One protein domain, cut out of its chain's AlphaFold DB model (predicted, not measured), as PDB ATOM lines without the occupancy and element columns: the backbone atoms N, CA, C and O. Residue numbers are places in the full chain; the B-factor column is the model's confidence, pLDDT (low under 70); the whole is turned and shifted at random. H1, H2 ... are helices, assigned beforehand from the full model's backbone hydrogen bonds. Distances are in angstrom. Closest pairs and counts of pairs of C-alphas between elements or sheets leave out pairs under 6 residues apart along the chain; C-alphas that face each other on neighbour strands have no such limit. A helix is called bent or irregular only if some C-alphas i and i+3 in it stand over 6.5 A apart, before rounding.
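What this domain is: This is residues 5 to 103 of the 104 residues of the protein "GST C-terminal domain-containing protein" of uncultured Rubrobacteraceae bacterium (UniProt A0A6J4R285). The long helix H2 runs along the longest axis of a bent ring of helices: H1 crosses it slantwise, H5 packs across its last part, and H3 and H4, joined end to end by a tight link, bridge from H5 back to H1. The small helix H6 lies beyond the end of H5 that is away from H2. The printed part has 99 residues with six named helices, H1 to H6 in order along the chain, and no named strand; the class is all helix. It is compact, with a radius of gyration of the C-alphas of 13.5 A, and spans 39 by 29 by 23 A.

How they stand to each other: H1, residues 5 to 17, touches H2, residues 25 to 46, at a steep tilt of 47 degrees, opposite ways; the closest C-alphas, of Thr 11 and Ala 31, are 4.6 A apart. With residues 12 to 16 alone, H1 touches H4, residues 67 to 76, at a steep tilt of 50 degrees, the same way, closest at the C-alphas of Ser 16 and Arg 69, 6.0 A. With residues 39 to 46 alone, H2 touches H5, residues 85 to 95, about perpendicular at 86 degrees, closest at the C-alphas of Glu 43 and Val 87, 5.4 A. H3, residues 58 to 64, touches H5, about perpendicular at 82 degrees, closest at the C-alphas of Ala 64 and Ile 94, 7.3 A. The helix packing is mostly crossed, with no shallow tilt among these four pairs. H3 and H4 meet only through their link. H4 and H5 are close but not clearly touching, as are H5 and H6, residues 98 to 101. H2 is apart from H4, for instance. Every O i to N i+4 pair is within hydrogen-bond range in H2, H4 and H5, against 7 of 9 in H1 and 2 of 3 in H3; H6 is too short for such a pair.

Where its parts are: H1 begins at C-alpha 5 (65.066, 3.977, 34.185) and is 19.0 A long; it is only just irregular, with C-alphas 6 and 9 6.8 A apart. H2 is 31.0 A long and ends at C-alpha 46 (60.990, 1.567, 20.735). H3 measures 9.7 A, H4 14.2 A and H5 15.2 A. H6, 5.1 A long, ends at C-alpha 101 (77.575, 15.946, 16.888).

The domain as a whole: The two C-alphas farthest apart, of Gly 22 and Gly 48, are 40.0 A apart. The link from H2 to H3 is long, with 11 residues. The printed part has no cut. Its mean pLDDT is 94.7, and residues 5 to 6 are under 70.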
ATOM      1  N   ASP A   5      64.051   2.933  34.007       57.38
ATOM      2  CA  ASP A   5      65.066   3.977  34.185       57.38
ATOM      3  C   ASP A   5      65.923   3.778  35.452       57.38
ATOM      4  O   ASP A   5      67.121   4.063  35.429       57.38
ATOM      5  N   ASP A   6      65.353   3.232  36.538       65.62
ATOM      6  CA  ASP A   6      66.067   3.042  37.818       65.62
ATOM      7  C   ASP A   6      67.214   2.028  37.711       65.62
ATOM      8  O   ASP A   6      68.186   2.097  38.464       65.62
ATOM      9  N   ASN A   7      67.108   1.086  36.769       81.75
ATOM     10  CA  ASN A   7      68.098   0.036  36.587       81.75
ATOM     11  C   ASN A   7      69.129   0.394  35.519       81.75
ATOM     12  O   ASN A   7      70.304   0.138  35.751       81.75
ATOM     13  N   PHE A   8      68.740   1.022  34.404       93.25
ATOM     14  CA  PHE A   8      69.652   1.247  33.275       93.25
ATOM     15  C   PHE A   8      70.914   2.041  33.651       93.25
ATOM     16  O   PHE A   8      72.027   1.596  33.379       93.25
ATOM     17  N   PHE A   9      70.770   3.218  34.275       93.38
ATOM     18  CA  PHE A   9      71.922   4.101  34.510       93.38
ATOM     19  C   PHE A   9      72.942   3.519  35.502       93.38
ATOM     20  O   PHE A   9      74.142   3.558  35.212       93.38
ATOM     21  N   PRO A  10      72.530   2.946  36.651       93.75
ATOM     22  CA  PRO A  10      73.480   2.290  37.540       93.75
ATOM     23  C   PRO A  10      74.126   1.052  36.911       93.75
ATOM     24  O   PRO A  10      75.312   0.811  37.137       93.75
ATOM     25  N   THR A  11      73.380   0.268  36.127       95.44
ATOM     26  CA  THR A  11      73.885  -0.999  35.587       95.44
ATOM     27  C   THR A  11      74.846  -0.785  34.433       95.44
ATOM     28  O   THR A  11      75.917  -1.379  34.457       95.44
ATOM     29  N   VAL A  12      74.561   0.126  33.495       96.06
ATOM     30  CA  VAL A  12      75.498   0.449  32.404       96.06
ATOM     31  C   VAL A  12      76.815   1.006  32.946       96.06
ATOM     32  O   VAL A  12      77.889   0.689  32.436       96.06
ATOM     33  N   PHE A  13      76.765   1.779  34.034       95.38
ATOM     34  CA  PHE A  13      77.963   2.266  34.710       95.38
ATOM     35  C   PHE A  13      78.767   1.123  35.341       95.38
ATOM     36  O   PHE A  13      79.968   1.009  35.108       95.38
ATOM     37  N   VAL A  14      78.118   0.268  36.138       96.69
ATOM     38  CA  VAL A  14      78.790  -0.852  36.815       96.69
ATOM     39  C   VAL A  14      79.327  -1.870  35.807       96.69
ATOM     40  O   VAL A  14      80.458  -2.313  35.968       96.69
ATOM     41  N   ALA A  15      78.566  -2.208  34.767       96.38
ATOM     42  CA  ALA A  15      78.987  -3.149  33.736       96.38
ATOM     43  C   ALA A  15      80.181  -2.611  32.930       96.38
ATOM     44  O   ALA A  15      81.138  -3.343  32.704       96.38
ATOM     45  N   SER A  16      80.167  -1.324  32.552       96.12
ATOM     46  CA  SER A  16      81.228  -0.746  31.705       96.12
ATOM     47  C   SER A  16      82.542  -0.480  32.436       96.12
ATOM     48  O   SER A  16      83.600  -0.791  31.905       96.12
ATOM     49  N   ILE A  17      82.511   0.083  33.651       95.62
ATOM     50  CA  ILE A  17      83.744   0.492  34.356       95.62
ATOM     51  C   ILE A  17      83.941  -0.194  35.705       95.62
ATOM     52  O   ILE A  17      84.842   0.167  36.462       95.62
ATOM     53  N   GLY A  18      83.104  -1.173  36.052       95.69
ATOM     54  CA  GLY A  18      83.162  -1.833  37.355       95.69
ATOM     55  C   GLY A  18      84.517  -2.468  37.641       95.69
ATOM     56  O   GLY A  18      85.025  -2.317  38.754       95.69
ATOM     57  N   ARG A  19      85.144  -3.089  36.632       93.75
ATOM     58  CA  ARG A  19      86.478  -3.699  36.762       93.75
ATOM     59  C   ARG A  19      87.543  -2.655  37.098       93.75
ATOM     60  O   ARG A  19      88.278  -2.817  38.067       93.75
ATOM     61  N   GLU A  20      87.566  -1.536  36.372       95.31
ATOM     62  CA  GLU A  20      88.493  -0.418  36.623       95.31
ATOM     63  C   GLU A  20      88.286   0.224  38.000       95.31
ATOM     64  O   GLU A  20      89.221   0.727  38.622       95.31
ATOM     65  N   ARG A  21      87.044   0.203  38.495       96.06
ATOM     66  CA  ARG A  21      86.662   0.733  39.808       96.06
ATOM     67  C   ARG A  21      86.858  -0.263  40.953       96.06
ATOM     68  O   ARG A  21      86.599   0.106  42.098       96.06
ATOM     69  N   GLY A  22      87.315  -1.484  40.673       97.31
ATOM     70  CA  GLY A  22      87.553  -2.522  41.678       97.31
ATOM     71  C   GLY A  22      86.276  -3.127  42.268       97.31
ATOM     72  O   GLY A  22      86.275  -3.551  43.424       97.31
ATOM     73  N   PHE A  23      85.169  -3.135  41.521       97.50
ATOM     74  CA  PHE A  23      83.962  -3.861  41.919       97.50
ATOM     75  C   PHE A  23      84.163  -5.373  41.776       97.50
ATOM     76  O   PHE A  23      84.975  -5.825  40.974       97.50
ATOM     77  N   SER A  24      83.437  -6.158  42.576       97.88
ATOM     78  CA  SER A  24      83.491  -7.618  42.484       97.88
ATOM     79  C   SER A  24      82.902  -8.107  41.161       97.88
ATOM     80  O   SER A  24      81.933  -7.533  40.663       97.88
ATOM     81  N   GLU A  25      83.431  -9.216  40.640       96.62
ATOM     82  CA  GLU A  25      82.878  -9.871  39.445       96.62
ATOM     83  C   GLU A  25      81.398 -10.238  39.628       96.62
ATOM     84  O   GLU A  25      80.618 -10.081  38.699       96.62
ATOM     85  N   GLU A  26      80.980 -10.629  40.838       97.75
ATOM     86  CA  GLU A  26      79.567 -10.880  41.169       97.75
ATOM     87  C   GLU A  26      78.692  -9.639  40.938       97.75
ATOM     88  O   GLU A  26      77.650  -9.719  40.294       97.75
ATOM     89  N   ARG A  27      79.140  -8.467  41.404       96.94
ATOM     90  CA  ARG A  27      78.402  -7.210  41.223       96.94
ATOM     91  C   ARG A  27      78.364  -6.784  39.756       96.94
ATOM     92  O   ARG A  27      77.388  -6.175  39.323       96.94
ATOM     93  N   ILE A  28      79.439  -7.043  39.018       96.62
ATOM     94  CA  ILE A  28      79.522  -6.730  37.589       96.62
ATOM     95  C   ILE A  28      78.578  -7.645  36.808       96.62
ATOM     96  O   ILE A  28      77.802  -7.141  36.006       96.62
ATOM     97  N   ALA A  29      78.567  -8.947  37.104       95.38
ATOM     98  CA  ALA A  29      77.645  -9.905  36.501       95.38
ATOM     99  C   ALA A  29      76.178  -9.540  36.780       95.38
ATOM    100  O   ALA A  29      75.388  -9.433  35.846       95.38
ATOM    101  N   GLU A  30      75.830  -9.235  38.036       95.62
ATOM    102  CA  GLU A  30      74.476  -8.796  38.404       95.62
ATOM    103  C   GLU A  30      74.068  -7.512  37.659       95.62
ATOM    104  O   GLU A  30      72.913  -7.342  37.260       95.62
ATOM    105  N   ALA A  31      75.006  -6.582  37.463       95.44
ATOM    106  CA  ALA A  31      74.746  -5.380  36.687       95.44
ATOM    107  C   ALA A  31      74.530  -5.688  35.203       95.44
ATOM    108  O   ALA A  31      73.592  -5.141  34.627       95.44
ATOM    109  N   SER A  32      75.335  -6.563  34.600       94.75
ATOM    110  CA  SER A  32      75.158  -6.983  33.207       94.75
ATOM    111  C   SER A  32      73.791  -7.636  32.983       94.75
ATOM    112  O   SER A  32      73.059  -7.208  32.094       94.75
ATOM    113  N   GLU A  33      73.373  -8.565  33.848       94.12
ATOM    114  CA  GLU A  33      72.050  -9.206  33.756       94.12
ATOM    115  C   GLU A  33      70.905  -8.179  33.836       94.12
ATOM    116  O   GLU A  33      69.952  -8.198  33.054       94.12
ATOM    117  N   LYS A  34      70.993  -7.213  34.758       95.00
ATOM    118  CA  LYS A  34      69.985  -6.145  34.873       95.00
ATOM    119  C   LYS A  34      70.027  -5.157  33.705       95.00
ATOM    120  O   LYS A  34      68.997  -4.561  33.370       95.00
ATOM    121  N   LEU A  35      71.198  -4.944  33.108       95.81
ATOM    122  CA  LEU A  35      71.346  -4.129  31.909       95.81
ATOM    123  C   LEU A  35      70.634  -4.788  30.726       95.81
ATOM    124  O   LEU A  35      69.875  -4.101  30.050       95.81
ATOM    125  N   GLU A  36      70.780  -6.100  30.533       95.06
ATOM    126  CA  GLU A  36      70.054  -6.855  29.500       95.06
ATOM    127  C   GLU A  36      68.533  -6.731  29.661       95.06
ATOM    128  O   GLU A  36      67.828  -6.408  28.705       95.06
ATOM    129  N   VAL A  37      68.015  -6.871  30.888       95.19
ATOM    130  CA  VAL A  37      66.584  -6.654  31.179       95.19
ATOM    131  C   VAL A  37      66.143  -5.232  30.806       95.19
ATOM    132  O   VAL A  37      65.056  -5.034  30.257       95.19
ATOM    133  N   SER A  38      66.986  -4.234  31.079       95.38
ATOM    134  CA  SER A  38      66.697  -2.833  30.749       95.38
ATOM    135  C   SER A  38      66.724  -2.586  29.236       95.38
ATOM    136  O   SER A  38      65.853  -1.890  28.714       95.38
ATOM    137  N   LEU A  39      67.676  -3.186  28.516       96.50
ATOM    138  CA  LEU A  39      67.773  -3.114  27.056       96.50
ATOM    139  C   LEU A  39      66.581  -3.795  26.381       96.50
ATOM    140  O   LEU A  39      66.004  -3.220  25.463       96.50
ATOM    141  N   ALA A  40      66.133  -4.946  26.887       96.56
ATOM    142  CA  ALA A  40      64.928  -5.615  26.399       96.56
ATOM    143  C   ALA A  40      63.666  -4.748  26.579       96.56
ATOM    144  O   ALA A  40      62.808  -4.694  25.696       96.56
ATOM    145  N   ALA A  41      63.560  -4.025  27.698       95.56
ATOM    146  CA  ALA A  41      62.459  -3.091  27.923       95.56
ATOM    147  C   ALA A  41      62.515  -1.881  26.971       95.56
ATOM    148  O   ALA A  41      61.475  -1.455  26.463       95.56
ATOM    149  N   LEU A  42      63.707  -1.334  26.706       96.56
ATOM    150  CA  LEU A  42      63.891  -0.260  25.721       96.56
ATOM    151  C   LEU A  42      63.560  -0.727  24.302       96.56
ATOM    152  O   LEU A  42      62.897  -0.005  23.562       96.56
ATOM    153  N   GLU A  43      63.980  -1.937  23.947       97.94
ATOM    154  CA  GLU A  43      63.716  -2.561  22.654       97.94
ATOM    155  C   GLU A  43      62.211  -2.671  22.380       97.94
ATOM    156  O   GLU A  43      61.733  -2.206  21.343       97.94
ATOM    157  N   ASP A  44      61.437  -3.195  23.337       97.19
ATOM    158  CA  ASP A  44      59.973  -3.231  23.225       97.19
ATOM    159  C   ASP A  44      59.376  -1.816  23.193       97.19
ATOM    160  O   ASP A  44      58.495  -1.512  22.383       97.19
ATOM    161  N   ARG A  45      59.905  -0.901  24.016       95.88
ATOM    162  CA  ARG A  45      59.422   0.482  24.086       95.88
ATOM    163  C   ARG A  45      59.608   1.251  22.780       95.88
ATOM    164  O   ARG A  45      58.794   2.141  22.505       95.88
ATOM    165  N   LEU A  46      60.653   0.945  22.018       97.81
ATOM    166  CA  LEU A  46      60.990   1.567  20.735       97.81
ATOM    167  C   LEU A  46      60.291   0.900  19.544       97.81
ATOM    168  O   LEU A  46      60.341   1.419  18.429       97.81
ATOM    169  N   LYS A  47      59.571  -0.206  19.756       97.25
ATOM    170  CA  LYS A  47      58.845  -0.893  18.690       97.25
ATOM    171  C   LYS A  47      57.824   0.033  18.021       97.25
ATOM    172  O   LYS A  47      56.852   0.478  18.631       97.25
ATOM    173  N   GLY A  48      58.043   0.297  16.732       96.69
ATOM    174  CA  GLY A  48      57.191   1.183  15.932       96.69
ATOM    175  C   GLY A  48      57.301   2.664  16.306       96.69
ATOM    176  O   GLY A  48      56.402   3.435  15.970       96.69
ATOM    177  N   ARG A  49      58.366   3.070  17.009       97.06
ATOM    178  CA  ARG A  49      58.595   4.451  17.440       97.06
ATOM    179  C   ARG A  49      59.970   4.942  17.023       97.06
ATOM    180  O   ARG A  49      60.921   4.181  16.910       97.06
ATOM    181  N   GLU A  50      60.057   6.247  16.804       96.94
ATOM    182  CA  GLU A  50      61.315   6.907  16.453       96.94
ATOM    183  C   GLU A  50      62.134   7.303  17.696       96.94
ATOM    184  O   GLU A  50      63.362   7.286  17.655       96.94
ATOM    185  N   TYR A  51      61.440   7.631  18.789       97.69
ATOM    186  CA  TYR A  51      61.986   8.143  20.046       97.69
ATOM    187  C   TYR A  51      61.327   7.457  21.248       97.69
ATOM    188  O   TYR A  51      60.287   6.795  21.121       97.69
ATOM    189  N   LEU A  52      61.909   7.645  22.434       96.12
ATOM    190  CA  LEU A  52      61.397   7.042  23.667       96.12
ATOM    191  C   LEU A  52      60.006   7.539  24.050       96.12
ATOM    192  O   LEU A  52      59.276   6.824  24.722       96.12
ATOM    193  N   VAL A  53      59.594   8.723  23.614       94.19
ATOM    194  CA  VAL A  53      58.230   9.253  23.770       94.19
ATOM    195  C   VAL A  53      57.778   9.881  22.452       94.19
ATOM    196  O   VAL A  53      58.395   9.659  21.411       94.19
ATOM    197  N   ASP A  54      56.663  10.608  22.461       93.00
ATOM    198  CA  ASP A  54      56.163  11.258  21.254       93.00
ATOM    199  C   ASP A  54      57.072  12.448  20.901       93.00
ATOM    200  O   ASP A  54      56.974  13.533  21.477       93.00
ATOM    201  N   GLY A  55      57.984  12.209  19.957       95.69
ATOM    202  CA  GLY A  55      59.012  13.159  19.531       95.69
ATOM    203  C   GLY A  55      60.308  13.081  20.347       95.69
ATOM    204  O   GLY A  55      60.360  12.496  21.428       95.69
ATOM    205  N   PHE A  56      61.369  13.688  19.805       96.56
ATOM    206  CA  PHE A  56      62.666  13.790  20.478       96.56
ATOM    207  C   PHE A  56      62.547  14.635  21.746       96.56
ATOM    208  O   PHE A  56      62.015  15.748  21.710       96.56
ATOM    209  N   SER A  57      63.064  14.124  22.861       95.44
ATOM    210  CA  SER A  57      62.826  14.716  24.175       95.44
ATOM    211  C   SER A  57      64.000  14.543  25.140       95.44
ATOM    212  O   SER A  57      65.020  13.926  24.830       95.44
ATOM    213  N   LEU A  58      63.821  15.055  26.363       93.75
ATOM    214  CA  LEU A  58      64.751  14.831  27.468       93.75
ATOM    215  C   LEU A  58      64.951  13.339  27.780       93.75
ATOM    216  O   LEU A  58      66.036  12.977  28.221       93.75
ATOM    217  N   ALA A  59      63.954  12.482  27.522       94.12
ATOM    218  CA  ALA A  59      64.120  11.043  27.692       94.12
ATOM    219  C   ALA A  59      65.245  10.527  26.789       94.12
ATOM    220  O   ALA A  59      66.151   9.866  27.272       94.12
ATOM    221  N   ASP A  60      65.270  10.896  25.507       96.56
ATOM    222  CA  ASP A  60      66.323  10.443  24.594       96.56
ATOM    223  C   ASP A  60      67.703  10.985  24.998       96.56
ATOM    224  O   ASP A  60      68.693  10.257  25.007       96.56
ATOM    225  N   ILE A  61      67.754  12.259  25.401       94.56
ATOM    226  CA  ILE A  61      68.991  12.930  25.830       94.56
ATOM    227  C   ILE A  61      69.579  12.272  27.084       94.56
ATOM    228  O   ILE A  61      70.794  12.093  27.158       94.56
ATOM    229  N   ALA A  62      68.740  11.896  28.055       93.38
ATOM    230  CA  ALA A  62      69.188  11.263  29.295       93.38
ATOM    231  C   ALA A  62      69.962   9.964  29.019       93.38
ATOM    232  O   ALA A  62      70.993   9.711  29.642       93.38
ATOM    233  N   TYR A  63      69.509   9.176  28.043       95.94
ATOM    234  CA  TYR A  63      70.176   7.937  27.646       95.94
ATOM    235  C   TYR A  63      71.385   8.167  26.735       95.94
ATOM    236  O   TYR A  63      72.373   7.444  26.867       95.94
ATOM    237  N   ALA A  64      71.345   9.180  25.865       95.19
ATOM    238  CA  ALA A  64      72.379   9.436  24.860       95.19
ATOM    239  C   ALA A  64      73.794   9.591  25.451       95.19
ATOM    240  O   ALA A  64      74.771   9.157  24.845       95.19
ATOM    241  N   GLY A  65      73.911  10.120  26.675       91.75
ATOM    242  CA  GLY A  65      75.193  10.219  27.388       91.75
ATOM    243  C   GLY A  65      75.863   8.873  27.715       91.75
ATOM    244  O   GLY A  65      77.036   8.852  28.077       91.75
ATOM    245  N   ASN A  66      75.151   7.750  27.583       94.94
ATOM    246  CA  ASN A  66      75.664   6.405  27.858       94.94
ATOM    247  C   ASN A  66      75.954   5.591  26.589       94.94
ATOM    248  O   ASN A  66      76.400   4.452  26.698       94.94
ATOM    249  N   PHE A  67      75.735   6.143  25.391       96.19
ATOM    250  CA  PHE A  67      75.911   5.392  24.143       96.19
ATOM    251  C   PHE A  67      77.343   4.921  23.922       96.19
ATOM    252  O   PHE A  67      77.537   3.777  23.524       96.19
ATOM    253  N   VAL A  68      78.337   5.740  24.280       95.06
ATOM    254  CA  VAL A  68      79.752   5.335  24.239       95.06
ATOM    255  C   VAL A  68      79.977   4.071  25.073       95.06
ATOM    256  O   VAL A  68      80.561   3.114  24.582       95.06
ATOM    257  N   ARG A  69      79.409   4.007  26.283       95.75
ATOM    258  CA  ARG A  69      79.537   2.841  27.176       95.75
ATOM    259  C   ARG A  69      78.863   1.598  26.612       95.75
ATOM    260  O   ARG A  69      79.387   0.500  26.745       95.75
ATOM    261  N   LEU A  70      77.696   1.762  25.988       96.69
ATOM    262  CA  LEU A  70      77.008   0.655  25.324       96.69
ATOM    263  C   LEU A  70      77.794   0.136  24.114       96.69
ATOM    264  O   LEU A  70      77.837  -1.072  23.904       96.69
ATOM    265  N   ARG A  71      78.432   1.021  23.336       95.56
ATOM    266  CA  ARG A  71      79.311   0.622  22.226       95.56
ATOM    267  C   ARG A  71      80.535  -0.130  22.743       95.56
ATOM    268  O   ARG A  71      80.794  -1.217  22.250       95.56
ATOM    269  N   GLU A  72      81.201   0.376  23.779       95.31
ATOM    270  CA  GLU A  72      82.342  -0.294  24.424       95.31
ATOM    271  C   GLU A  72      81.971  -1.699  24.925       95.31
ATOM    272  O   GLU A  72      82.675  -2.668  24.640       95.31
ATOM    273  N   LEU A  73      80.831  -1.834  25.614       95.62
ATOM    274  CA  LEU A  73      80.296  -3.131  26.053       95.62
ATOM    275  C   LEU A  73      79.963  -4.056  24.873       95.62
ATOM    276  O   LEU A  73      80.115  -5.271  24.972       95.62
ATOM    277  N   SER A  74      79.536  -3.494  23.742       95.25
ATOM    278  CA  SER A  74      79.257  -4.278  22.541       95.25
ATOM    279  C   SER A  74      80.497  -4.721  21.785       95.25
ATOM    280  O   SER A  74      80.499  -5.816  21.228       95.25
ATOM    281  N   GLU A  75      81.538  -3.899  21.756       94.81
ATOM    282  CA  GLU A  75      82.817  -4.219  21.119       94.81
ATOM    283  C   GLU A  75      83.607  -5.263  21.911       94.81
ATOM    284  O   GLU A  75      84.300  -6.095  21.324       94.81
ATOM    285  N   SER A  76      83.485  -5.232  23.238       92.81
ATOM    286  CA  SER A  76      84.127  -6.189  24.146       92.81
ATOM    287  C   SER A  76      83.395  -7.540  24.216       92.81
ATOM    288  O   SER A  76      84.025  -8.570  24.470       92.81
ATOM    289  N   GLY A  77      82.111  -7.568  23.839       91.88
ATOM    290  CA  GLY A  77      81.281  -8.772  23.767       91.88
ATOM    291  C   GLY A  77      80.424  -9.013  25.013       91.88
ATOM    292  O   GLY A  77      79.666  -9.980  25.047       91.88
ATOM    293  N   GLU A  78      80.506  -8.135  26.010       90.38
ATOM    294  CA  GLU A  78      79.707  -8.149  27.237       90.38
ATOM    295  C   GLU A  78      78.215  -7.894  26.988       90.38
ATOM    296  O   GLU A  78      77.390  -8.341  27.781       90.38
ATOM    297  N   VAL A  79      77.856  -7.175  25.918       92.31
ATOM    298  CA  VAL A  79      76.463  -6.916  25.516       92.31
ATOM    299  C   VAL A  79      76.322  -7.030  24.001       92.31
ATOM    300  O   VAL A  79      76.964  -6.299  23.262       92.31
ATOM    301  N   SER A  80      75.416  -7.861  23.491       92.75
ATOM    302  CA  SER A  80      75.129  -7.896  22.048       92.75
ATOM    303  C   SER A  80      74.095  -6.829  21.668       92.75
ATOM    304  O   SER A  80      72.893  -7.050  21.795       92.75
ATOM    305  N   LEU A  81      74.521  -5.673  21.139       93.62
ATOM    306  CA  LEU A  81      73.572  -4.701  20.556       93.62
ATOM    307  C   LEU A  81      72.826  -5.259  19.331       93.62
ATOM    308  O   LEU A  81      71.762  -4.752  18.980       93.62
ATOM    309  N   GLY A  82      73.347  -6.322  18.704       94.25
ATOM    310  CA  GLY A  82      72.661  -7.042  17.629       94.25
ATOM    311  C   GLY A  82      71.346  -7.693  18.069       94.25
ATOM    312  O   GLY A  82      70.466  -7.895  17.234       94.25
ATOM    313  N   ASP A  83      71.180  -7.950  19.369       96.69
ATOM    314  CA  ASP A  83      69.962  -8.534  19.939       96.69
ATOM    315  C   ASP A  83      68.857  -7.478  20.144       96.69
ATOM    316  O   ASP A  83      67.694  -7.825  20.356       96.69
ATOM    317  N   TYR A  84      69.201  -6.187  20.025       97.81
ATOM    318  CA  TYR A  84      68.320  -5.038  20.267       97.81
ATOM    319  C   TYR A  84      68.300  -4.079  19.058       97.81
ATOM    320  O   TYR A  84      68.814  -2.954  19.125       97.81
ATOM    321  N   PRO A  85      67.749  -4.501  17.904       97.94
ATOM    322  CA  PRO A  85      67.817  -3.728  16.666       97.94
ATOM    323  C   PRO A  85      67.074  -2.384  16.722       97.94
ATOM    324  O   PRO A  85      67.514  -1.433  16.070       97.94
ATOM    325  N   ASN A  86      65.978  -2.259  17.480       98.44
ATOM    326  CA  ASN A  86      65.301  -0.968  17.639       98.44
ATOM    327  C   ASN A  86      66.133  -0.015  18.510       98.44
ATOM    328  O   ASN A  86      66.221   1.170  18.184       98.44
ATOM    329  N   VAL A  87      66.788  -0.521  19.562       98.38
ATOM    330  CA  VAL A  87      67.749   0.259  20.364       98.38
ATOM    331  C   VAL A  87      68.917   0.728  19.498       98.38
ATOM    332  O   VAL A  87      69.226   1.918  19.499       98.38
ATOM    333  N   ALA A  88      69.522  -0.164  18.711       98.06
ATOM    334  CA  ALA A  88      70.633   0.184  17.827       98.06
ATOM    335  C   ALA A  88      70.240   1.269  16.804       98.06
ATOM    336  O   ALA A  88      70.924   2.285  16.679       98.06
ATOM    337  N   ALA A  89      69.093   1.107  16.135       98.12
ATOM    338  CA  ALA A  89      68.593   2.086  15.171       98.12
ATOM    339  C   ALA A  89      68.228   3.433  15.820       98.12
ATOM    340  O   ALA A  89      68.360   4.493  15.200       98.12
ATOM    341  N   TRP A  90      67.741   3.416  17.061       98.38
ATOM    342  CA  TRP A  90      67.492   4.629  17.834       98.38
ATOM    343  C   TRP A  90      68.799   5.337  18.203       98.38
ATOM    344  O   TRP A  90      68.905   6.536  17.950       98.38
ATOM    345  N   MET A  91      69.816   4.617  18.695       98.19
ATOM    346  CA  MET A  91      71.141   5.186  18.979       98.19
ATOM    347  C   MET A  91      71.716   5.895  17.749       98.19
ATOM    348  O   MET A  91      72.029   7.083  17.820       98.19
ATOM    349  N   GLU A  92      71.742   5.216  16.599       97.62
ATOM    350  CA  GLU A  92      72.246   5.779  15.338       97.62
ATOM    351  C   GLU A  92      71.511   7.062  14.934       97.62
ATOM    352  O   GLU A  92      72.120   8.040  14.494       97.62
ATOM    353  N   ARG A  93      70.187   7.091  15.112       97.81
ATOM    354  CA  ARG A  93      69.366   8.263  14.796       97.81
ATOM    355  C   ARG A  93      69.698   9.453  15.682       97.81
ATOM    356  O   ARG A  93      69.761  10.575  15.184       97.81
ATOM    357  N   ILE A  94      69.876   9.224  16.981       97.75
ATOM    358  CA  ILE A  94      70.226  10.266  17.947       97.75
ATOM    359  C   ILE A  94      71.651  10.775  17.689       97.75
ATOM    360  O   ILE A  94      71.850  11.988  17.625       97.75
ATOM    361  N   GLU A  95      72.605   9.873  17.448       96.31
ATOM    362  CA  GLU A  95      74.002  10.190  17.109       96.31
ATOM    363  C   GLU A  95      74.116  10.975  15.789       96.31
ATOM    364  O   GLU A  95      74.985  11.834  15.622       96.31
ATOM    365  N   ALA A  96      73.202  10.743  14.841       97.00
ATOM    366  CA  ALA A  96      73.176  11.453  13.567       97.00
ATOM    367  C   ALA A  96      72.761  12.933  13.680       97.00
ATOM    368  O   ALA A  96      73.045  13.703  12.751       97.00
ATOM    369  N   ARG A  97      72.119  13.349  14.782       95.75
ATOM    370  CA  ARG A  97      71.606  14.716  14.977       95.75
ATOM    371  C   ARG A  97      72.746  15.730  15.074       95.75
ATOM    372  O   ARG A  97      73.724  15.510  15.784       95.75
ATOM    373  N   GLU A  98      72.581  16.896  14.447       95.69
ATOM    374  CA  GLU A  98      73.567  17.992  14.515       95.69
ATOM    375  C   GLU A  98      73.858  18.422  15.955       95.69
ATOM    376  O   GLU A  98      75.011  18.611  16.323       95.69
ATOM    377  N   SER A  99      72.819  18.499  16.793       92.19
ATOM    378  CA  SER A  99      72.949  18.858  18.208       92.19
ATOM    379  C   SER A  99      73.802  17.871  19.005       92.19
ATOM    380  O   SER A  99      74.450  18.273  19.962       92.19
ATOM    381  N   PHE A 100      73.777  16.586  18.637       92.94
ATOM    382  CA  PHE A 100      74.590  15.564  19.291       92.94
ATOM    383  C   PHE A 100      76.042  15.665  18.816       92.94
ATOM    384  O   PHE A 100      76.954  15.752  19.629       92.94
ATOM    385  N   LYS A 101      76.248  15.770  17.498       93.00
ATOM    386  CA  LYS A 101      77.575  15.946  16.888       93.00
ATOM    387  C   LYS A 101      78.299  17.204  17.363       93.00
ATOM    388  O   LYS A 101      79.514  17.190  17.459       93.00
ATOM    389  N   ALA A 102      77.568  18.281  17.645       92.50
ATOM    390  CA  ALA A 102      78.142  19.526  18.148       92.50
ATOM    391  C   ALA A 102      78.557  19.467  19.632       92.50
ATOM    392  O   ALA A 102      79.225  20.386  20.102       92.50
ATOM    393  N   ALA A 103      78.120  18.445  20.377       84.12
ATOM    394  CA  ALA A 103      78.409  18.287  21.803       84.12
ATOM    395  C   ALA A 103      79.620  17.378  22.095       84.12
ATOM    396  O   ALA A 103      80.071  17.354  23.241       84.12
TER     397      ALA A 103